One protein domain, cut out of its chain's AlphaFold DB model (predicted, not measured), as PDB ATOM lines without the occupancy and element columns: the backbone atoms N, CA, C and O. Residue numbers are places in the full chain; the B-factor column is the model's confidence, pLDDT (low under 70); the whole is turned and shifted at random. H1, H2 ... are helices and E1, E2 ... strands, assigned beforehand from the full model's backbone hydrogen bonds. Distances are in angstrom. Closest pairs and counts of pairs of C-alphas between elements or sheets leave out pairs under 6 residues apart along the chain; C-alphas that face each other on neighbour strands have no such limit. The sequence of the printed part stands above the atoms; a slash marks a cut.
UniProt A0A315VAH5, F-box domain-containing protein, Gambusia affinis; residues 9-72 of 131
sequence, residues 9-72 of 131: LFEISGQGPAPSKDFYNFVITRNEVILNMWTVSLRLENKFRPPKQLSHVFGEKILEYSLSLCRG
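AT A GLANCE: This is residues 9 to 72 of the 131 residues of the protein "F-box domain-containing protein" of Gambusia affinis (UniProt A0A315VAH5). A narrow antiparallel sheet of three strands, E1, E2 and E3, has two helices on the same face, H2 over the edge strand E3 and the short H1 beside the strands, while residues 39 to 53 form a long loop that runs out past the end of E3 and folds back to H1. The 64 printed residues hold, in order, E1, E2, E3, H1 and H2; the sheet's order is E1 - E2 - E3, and the class is mixed, helices and strands. The whole is loose, with a radius of gyration of the C-alphas of 13.6 A and spans of 43 by 20 by 15 A.

HOW THE PARTS SIT: Look first at E1, residues 9 to 15, E2, residues 23 to 29, and E3, residues 33 to 38: they form a meander, each strand the antiparallel neighbour of the one before. In the hairpin E1 and E2, at 176 degrees, N 12 and O 26 are 2.9 A apart, within hydrogen-bond range; in the hairpin E2 and E3, at 168 degrees, N 25 and O 36 are 2.8 A apart, also within range. H2, residues 60 to 70, is on the sheet at a height of 9.4 A, over E3 and only just not over E2, where 2 of its C-alphas fall; on the local plane it runs slantwise to E3 at 42 degrees. Its closest C-alphas to E3 are those of Leu 67 and Val 33, 6.6 A apart. H1, residues 54 to 58, is on the same face at a height of 8.4 A, over none of the strands, but only just: 2 of its C-alphas fall on E3. H1 and H2 are close but not clearly touching, their closest C-alphas being those of Ser 55 and Leu 63, 6.8 A apart. In H1 and H2 every O i to N i+4 pair is within hydrogen-bond range.

IN THESE COORDINATES: Find C-alpha 9 at (343.331, 227.130, 284.122), where E1 begins its 20.9 A run; E2 covers 19.7 A and E3 16.6 A. H1 is 6.0 A long, and H2 runs 15.3 A to C-alpha 70 at (348.894, 232.743, 283.577).

THE WHOLE: The C-alphas farthest apart, those of Leu 44 and Gly 72, are 43.7 A from each other. The printed part has no cut, and the link from E3 to H1 is long. Expect pLDDT under 70 at residues 18 to 20 and 39 to 58.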
ATOM      1  N   LEU A   9     342.772 227.485 285.431       72.88
ATOM      2  CA  LEU A   9     343.331 227.130 284.122       72.88
ATOM      3  C   LEU A   9     343.813 225.676 284.061       72.88
ATOM      4  O   LEU A   9     343.738 225.047 283.009       72.88
ATOM      5  N   PHE A  10     344.332 225.149 285.171       75.25
ATOM      6  CA  PHE A  10     344.856 223.789 285.244       75.25
ATOM      7  C   PHE A  10     344.795 223.273 286.681       75.25
ATOM      8  O   PHE A  10     345.094 224.006 287.618       75.25
ATOM      9  N   GLU A  11     344.416 222.015 286.866       82.31
ATOM     10  CA  GLU A  11     344.416 221.354 288.170       82.31
ATOM     11  C   GLU A  11     344.877 219.911 287.984       82.31
ATOM     12  O   GLU A  11     344.313 219.166 287.183       82.31
ATOM     13  N   ILE A  12     345.921 219.527 288.715       82.44
ATOM     14  CA  ILE A  12     346.395 218.151 288.793       82.44
ATOM     15  C   ILE A  12     346.581 217.771 290.254       82.44
ATOM     16  O   ILE A  12     347.263 218.451 291.020       82.44
ATOM     17  N   SER A  13     345.990 216.646 290.629       85.06
ATOM     18  CA  SER A  13     346.197 216.023 291.926       85.06
ATOM     19  C   SER A  13     346.870 214.673 291.735       85.06
ATOM     20  O   SER A  13     346.699 214.007 290.713       85.06
ATOM     21  N   GLY A  14     347.680 214.283 292.707       82.69
ATOM     22  CA  GLY A  14     348.373 213.011 292.660       82.69
ATOM     23  C   GLY A  14     348.907 212.598 294.016       82.69
ATOM     24  O   GLY A  14     348.951 213.375 294.972       82.69
ATOM     25  N   GLN A  15     349.302 211.334 294.076       82.25
ATOM     26  CA  GLN A  15     349.965 210.755 295.226       82.25
ATOM     27  C   GLN A  15     351.391 210.386 294.830       82.25
ATOM     28  O   GLN A  15     351.618 209.767 293.791       82.25
ATOM     29  N   GLY A  16     352.354 210.785 295.657       76.44
ATOM     30  CA  GLY A  16     353.755 210.455 295.449       76.44
ATOM     31  C   GLY A  16     353.993 208.941 295.514       76.44
ATOM     32  O   GLY A  16     353.266 208.227 296.214       76.44
ATOM     33  N   PRO A  17     355.020 208.430 294.812       76.12
ATOM     34  CA  PRO A  17     355.411 207.033 294.932       76.12
ATOM     35  C   PRO A  17     355.815 206.695 296.377       76.12
ATOM     36  O   PRO A  17     356.154 207.564 297.186       76.12
ATOM     37  N   ALA A  18     355.774 205.408 296.721       64.06
ATOM     38  CA  ALA A  18     356.314 204.930 297.992       64.06
ATOM     39  C   ALA A  18     357.793 205.356 298.133       64.06
ATOM     40  O   ALA A  18     358.504 205.385 297.126       64.06
ATOM     41  N   PRO A  19     358.285 205.673 299.347       65.62
ATOM     42  CA  PRO A  19     357.705 205.344 300.654       65.62
ATOM     43  C   PRO A  19     356.866 206.442 301.333       65.62
ATOM     44  O   PRO A  19     356.166 206.117 302.287       65.62
ATOM     45  N   SER A  20     356.906 207.707 300.889       67.50
ATOM     46  CA  SER A  20     356.221 208.801 301.605       67.50
ATOM     47  C   SER A  20     354.727 208.910 301.292       67.50
ATOM     48  O   SER A  20     353.964 209.300 302.171       67.50
ATOM     49  N   LYS A  21     354.284 208.502 300.087       72.00
ATOM     50  CA  LYS A  21     352.859 208.504 299.686       72.00
ATOM     51  C   LYS A  21     352.160 209.860 299.909       72.00
ATOM     52  O   LYS A  21     350.956 209.904 300.166       72.00
ATOM     53  N   ASP A  22     352.913 210.953 299.807       78.88
ATOM     54  CA  ASP A  22     352.423 212.310 300.052       78.88
ATOM     55  C   ASP A  22     351.407 212.726 298.986       78.88
ATOM     56  O   ASP A  22     351.582 212.434 297.801       78.88
ATOM     57  N   PHE A  23     350.358 213.434 299.395       78.19
ATOM     58  CA  PHE A  23     349.377 213.971 298.456       78.19
ATOM     59  C   PHE A  23     349.809 215.360 298.009       78.19
ATOM     60  O   PHE A  23     350.102 216.227 298.836       78.19
ATOM     61  N   TYR A  24     349.810 215.590 296.704       80.25
ATOM     62  CA  TYR A  24     350.040 216.905 296.127       80.25
ATOM     63  C   TYR A  24     348.839 217.315 295.283       80.25
ATOM     64  O   TYR A  24     348.278 216.521 294.528       80.25
ATOM     65  N   ASN A  25     348.445 218.575 295.425       82.19
ATOM     66  CA  ASN A  25     347.484 219.224 294.554       82.19
ATOM     67  C   ASN A  25     348.131 220.474 293.968       82.19
ATOM     68  O   ASN A  25     348.564 221.355 294.712       82.19
ATOM     69  N   PHE A  26     348.197 220.539 292.646       81.25
ATOM     70  CA  PHE A  26     348.759 221.652 291.905       81.25
ATOM     71  C   PHE A  26     347.657 222.308 291.082       81.25
ATOM     72  O   PHE A  26     347.090 221.695 290.180       81.25
ATOM     73  N   VAL A  27     347.359 223.559 291.414       81.06
ATOM     74  CA  VAL A  27     346.285 224.352 290.826       81.06
ATOM     75  C   VAL A  27     346.887 225.619 290.243       81.06
ATOM     76  O   VAL A  27     347.592 226.360 290.920       81.06
ATOM     77  N   ILE A  28     346.583 225.883 288.985       79.75
ATOM     78  CA  ILE A  28     346.957 227.093 288.270       79.75
ATOM     79  C   ILE A  28     345.666 227.846 287.973       79.75
ATOM     80  O   ILE A  28     344.777 227.322 287.301       79.75
ATOM     81  N   THR A  29     345.554 229.072 288.466       78.69
ATOM     82  CA  THR A  29     344.495 230.022 288.107       78.69
ATOM     83  C   THR A  29     345.054 231.076 287.152       78.69
ATOM     84  O   THR A  29     346.239 231.071 286.828       78.69
ATOM     85  N   ARG A  30     344.220 232.001 286.665       73.00
ATOM     86  CA  ARG A  30     344.699 233.098 285.794       73.00
ATOM     87  C   ARG A  30     345.687 234.042 286.479       73.00
ATOM     88  O   ARG A  30     346.498 234.674 285.807       73.00
ATOM     89  N   ASN A  31     345.620 234.147 287.800       73.44
ATOM     90  CA  ASN A  31     346.364 235.155 288.551       73.44
ATOM     91  C   ASN A  31     347.322 234.545 289.570       73.44
ATOM     92  O   ASN A  31     348.233 235.237 290.020       73.44
ATOM     93  N   GLU A  32     347.130 233.279 289.924       77.06
ATOM     94  CA  GLU A  32     347.842 232.627 291.011       77.06
ATOM     95  C   GLU A  32     348.207 231.196 290.630       77.06
ATOM     96  O   GLU A  32     347.513 230.509 289.882       77.06
ATOM     97  N   VAL A  33     349.308 230.729 291.197       77.69
ATOM     98  CA  VAL A  33     349.700 229.325 291.157       77.69
ATOM     99  C   VAL A  33     349.685 228.845 292.596       77.69
ATOM    100  O   VAL A  33     350.179 229.548 293.474       77.69
ATOM    101  N   ILE A  34     349.097 227.676 292.844       79.38
ATOM    102  CA  ILE A  34     348.931 227.072 294.167       79.38
ATOM    103  C   ILE A  34     349.458 225.631 294.112       79.38
ATOM    104  O   ILE A  34     348.964 224.811 293.344       79.38
ATOM    105  N   LEU A  35     350.443 225.301 294.950       76.56
ATOM    106  CA  LEU A  35     350.844 223.922 295.235       76.56
ATOM    107  C   LEU A  35     350.554 223.646 296.701       76.56
ATOM    108  O   LEU A  35     351.200 224.203 297.587       76.56
ATOM    109  N   ASN A  36     349.614 222.746 296.938       74.19
ATOM    110  CA  ASN A  36     349.338 222.205 298.254       74.19
ATOM    111  C   ASN A  36     349.996 220.834 298.350       74.19
ATOM    112  O   ASN A  36     349.669 219.937 297.575       74.19
ATOM    113  N   MET A  37     350.908 220.666 299.300       72.38
ATOM    114  CA  MET A  37     351.527 219.376 299.579       72.38
ATOM    115  C   MET A  37     351.203 218.950 301.007       72.38
ATOM    116  O   MET A  37     351.520 219.663 301.961       72.38
ATOM    117  N   TRP A  38     350.606 217.771 301.134       72.06
ATOM    118  CA  TRP A  38     350.222 217.154 302.393       72.06
ATOM    119  C   TRP A  38     351.154 215.987 302.675       72.06
ATOM    120  O   TRP A  38     351.129 214.972 301.977       72.06
ATOM    121  N   THR A  39     351.979 216.130 303.708       66.56
ATOM    122  CA  THR A  39     352.842 215.036 304.148       66.56
ATOM    123  C   THR A  39     352.061 214.107 305.071       66.56
ATOM    124  O   THR A  39     351.653 214.517 306.160       66.56
ATOM    125  N   VAL A  40     351.869 212.847 304.676       65.88
ATOM    126  CA  VAL A  40     351.162 211.860 305.509       65.88
ATOM    127  C   VAL A  40     352.171 211.204 306.447       65.88
ATOM    128  O   VAL A  40     352.818 210.215 306.121       65.88
ATOM    129  N   SER A  41     352.356 211.786 307.631       64.94
ATOM    130  CA  SER A  41     353.246 211.240 308.663       64.94
ATOM    131  C   SER A  41     352.459 210.520 309.757       64.94
ATOM    132  O   SER A  41     351.544 211.089 310.343       64.94
ATOM    133  N   LEU A  42     352.869 209.297 310.112       61.47
ATOM    134  CA  LEU A  42     352.322 208.553 311.262       61.47
ATOM    135  C   LEU A  42     352.796 209.105 312.622       61.47
ATOM    136  O   LEU A  42     352.303 208.695 313.671       61.47
ATOM    137  N   ARG A  43     353.758 210.035 312.619       61.62
ATOM    138  CA  ARG A  43     354.346 210.633 313.824       61.62
ATOM    139  C   ARG A  43     353.545 211.861 314.258       61.62
ATOM    140  O   ARG A  43     353.356 212.787 313.472       61.62
ATOM    141  N   LEU A  44     353.104 211.871 315.519       61.38
ATOM    142  CA  LEU A  44     352.283 212.935 316.119       61.38
ATOM    143  C   LEU A  44     352.950 214.322 316.032       61.38
ATOM    144  O   LEU A  44     352.270 215.317 315.810       61.38
ATOM    145  N   GLU A  45     354.279 214.361 316.114       63.44
ATOM    146  CA  GLU A  45     355.105 215.578 316.102       63.44
ATOM    147  C   GLU A  45     355.049 216.358 314.777       63.44
ATOM    148  O   GLU A  45     355.326 217.553 314.754       63.44
ATOM    149  N   ASN A  46     354.667 215.717 313.664       58.81
ATOM    150  CA  ASN A  46     354.673 216.347 312.337       58.81
ATOM    151  C   ASN A  46     353.279 216.823 311.877       58.81
ATOM    152  O   ASN A  46     353.152 217.368 310.782       58.81
ATOM    153  N   LYS A  47     352.231 216.640 312.699       58.22
ATOM    154  CA  LYS A  47     350.837 216.987 312.353       58.22
ATOM    155  C   LYS A  47     350.575 218.492 312.212       58.22
ATOM    156  O   LYS A  47     349.572 218.872 311.622       58.22
ATOM    157  N   PHE A  48     351.471 219.335 312.724       57.00
ATOM    158  CA  PHE A  48     351.358 220.799 312.679       57.00
ATOM    159  C   PHE A  48     352.279 221.453 311.648       57.00
ATOM    160  O   PHE A  48     352.409 222.676 311.634       57.00
ATOM    161  N   ARG A  49     352.945 220.673 310.785       59.62
ATOM    162  CA  ARG A  49     353.775 221.272 309.741       59.62
ATOM    163  C   ARG A  49     352.856 221.913 308.692       59.62
ATOM    164  O   ARG A  49     352.068 221.188 308.081       59.62
ATOM    165  N   PRO A  50     352.947 223.233 308.457       61.53
ATOM    166  CA  PRO A  50     352.175 223.863 307.399       61.53
ATOM    167  C   PRO A  50     352.560 223.255 306.040       61.53
ATOM    168  O   PRO A  50     353.703 222.807 305.871       61.53
ATOM    169  N   PRO A  51     351.633 223.234 305.063       63.50
ATOM    170  CA  PRO A  51     351.954 222.810 303.708       63.50
ATOM    171  C   PRO A  51     353.176 223.588 303.208       63.50
ATOM    172  O   PRO A  51     353.297 224.793 303.445       63.50
ATOM    173  N   LYS A  52     354.117 222.899 302.550       65.94
ATOM    174  CA  LYS A  52     355.315 223.569 302.026       65.94
ATOM    175  C   LYS A  52     354.882 224.649 301.036       65.94
ATOM    176  O   LYS A  52     354.163 224.360 300.086       65.94
ATOM    177  N   GLN A  53     355.346 225.875 301.260       64.25
ATOM    178  CA  GLN A  53     355.049 226.997 300.380       64.25
ATOM    179  C   GLN A  53     355.732 226.817 299.017       64.25
ATOM    180  O   GLN A  53     356.884 226.390 298.926       64.25
ATOM    181  N   LEU A  54     355.014 227.195 297.958       66.75
ATOM    182  CA  LEU A  54     355.453 227.163 296.559       66.75
ATOM    183  C   LEU A  54     356.821 227.795 296.311       66.75
ATOM    184  O   LEU A  54     357.627 227.236 295.566       66.75
ATOM    185  N   SER A  55     357.083 228.941 296.944       61.88
ATOM    186  CA  SER A  55     358.334 229.689 296.803       61.88
ATOM    187  C   SER A  55     359.550 228.859 297.209       61.88
ATOM    188  O   SER A  55     360.615 229.010 296.622       61.88
ATOM    189  N   HIS A  56     359.389 227.937 298.161       62.12
ATOM    190  CA  HIS A  56     360.467 227.070 298.620       62.12
ATOM    191  C   HIS A  56     360.709 225.869 297.693       62.12
ATOM    192  O   HIS A  56     361.814 225.340 297.656       62.12
ATOM    193  N   VAL A  57     359.688 225.426 296.950       67.81
ATOM    194  CA  VAL A  57     359.778 224.249 296.066       67.81
ATOM    195  C   VAL A  57     360.226 224.640 294.660       67.81
ATOM    196  O   VAL A  57     361.097 223.990 294.091       67.81
ATOM    197  N   PHE A  58     359.646 225.700 294.102       67.62
ATOM    198  CA  PHE A  58     359.940 226.150 292.742       67.62
ATOM    199  C   PHE A  58     360.953 227.296 292.696       67.62
ATOM    200  O   PHE A  58     361.563 227.527 291.659       67.62
ATOM    201  N   GLY A  59     361.167 228.012 293.800       74.38
ATOM    202  CA  GLY A  59     361.919 229.262 293.779       74.38
ATOM    203  C   GLY A  59     361.097 230.423 293.210       74.38
ATOM    204  O   GLY A  59     360.162 230.249 292.426       74.38
ATOM    205  N   GLU A  60     361.463 231.639 293.605       75.38
ATOM    206  CA  GLU A  60     360.730 232.869 293.270       75.38
ATOM    207  C   GLU A  60     360.658 233.126 291.757       75.38
ATOM    208  O   GLU A  60     359.597 233.449 291.230       75.38
ATOM    209  N   LYS A  61     361.750 232.861 291.031       77.62
ATOM    210  CA  LYS A  61     361.836 233.083 289.577       77.62
ATOM    211  C   LYS A  61     360.882 232.205 288.771       77.62
ATOM    212  O   LYS A  61     360.292 232.663 287.798       77.62
ATOM    213  N   ILE A  62     360.742 230.932 289.145       79.19
ATOM    214  CA  ILE A  62     359.857 230.001 288.430       79.19
ATOM    215  C   ILE A  62     358.400 230.336 288.742       79.19
ATOM    216  O   ILE A  62     357.554 230.256 287.851       79.19
ATOM    217  N   LEU A  63     358.112 230.773 289.973       76.19
ATOM    218  CA  LEU A  63     356.783 231.238 290.343       76.19
ATOM    219  C   LEU A  63     356.402 232.491 289.543       76.19
ATOM    220  O   LEU A  63     355.357 232.489 288.898       76.19
ATOM    221  N   GLU A  64     357.266 233.505 289.495       81.19
ATOM    222  CA  GLU A  64     357.044 234.731 288.714       81.19
ATOM    223  C   GLU A  64     356.870 234.436 287.219       81.19
ATOM    224  O   GLU A  64     355.965 234.969 286.569       81.19
ATOM    225  N   TYR A  65     357.680 233.520 286.684       78.88
ATOM    226  CA  TYR A  65     357.529 233.049 285.315       78.88
ATOM    227  C   TYR A  65     356.167 232.391 285.093       78.88
ATOM    228  O   TYR A  65     355.434 232.785 284.192       78.88
ATOM    229  N   SER A  66     355.787 231.431 285.939       76.94
ATOM    230  CA  SER A  66     354.502 230.733 285.831       76.94
ATOM    231  C   SER A  66     353.313 231.691 285.928       76.94
ATOM    232  O   SER A  66     352.360 231.571 285.164       76.94
ATOM    233  N   LEU A  67     353.407 232.708 286.783       78.88
ATOM    234  CA  LEU A  67     352.381 233.728 286.963       78.88
ATOM    235  C   LEU A  67     352.296 234.647 285.732       78.88
ATOM    236  O   LEU A  67     351.203 234.996 285.287       78.88
ATOM    237  N   SER A  68     353.435 234.956 285.109       78.50
ATOM    238  CA  SER A  68     353.496 235.677 283.831       78.50
ATOM    239  C   SER A  68     352.836 234.892 282.690       78.50
ATOM    240  O   SER A  68     352.100 235.482 281.898       78.50
ATOM    241  N   LEU A  69     352.996 233.561 282.663       77.00
ATOM    242  CA  LEU A  69     352.270 232.691 281.724       77.00
ATOM    243  C   LEU A  69     350.755 232.748 281.966       77.00
ATOM    244  O   LEU A  69     349.982 232.897 281.021       77.00
ATOM    245  N   CYS A  70     350.319 232.689 283.227       74.25
ATOM    246  CA  CYS A  70     348.894 232.743 283.577       74.25
ATOM    247  C   CYS A  70     348.239 234.071 283.170       74.25
ATOM    248  O   CYS A  70     347.091 234.087 282.727       74.25
ATOM    249  N   ARG A  71     349.002 235.170 283.237       72.81
ATOM    250  CA  ARG A  71     348.587 236.509 282.787       72.81
ATOM    251  C   ARG A  71     348.531 236.668 281.265       72.81
ATOM    252  O   ARG A  71     348.087 237.708 280.791       72.81
ATOM    253  N   GLY A  72     348.965 235.668 280.500       72.50
ATOM    254  CA  GLY A  72     348.991 235.731 279.038       72.50
ATOM    255  C   GLY A  72     350.233 236.408 278.455       72.50
ATOM    256  O   GLY A  72     350.316 236.570 277.237       72.50
TER     257      GLY A  72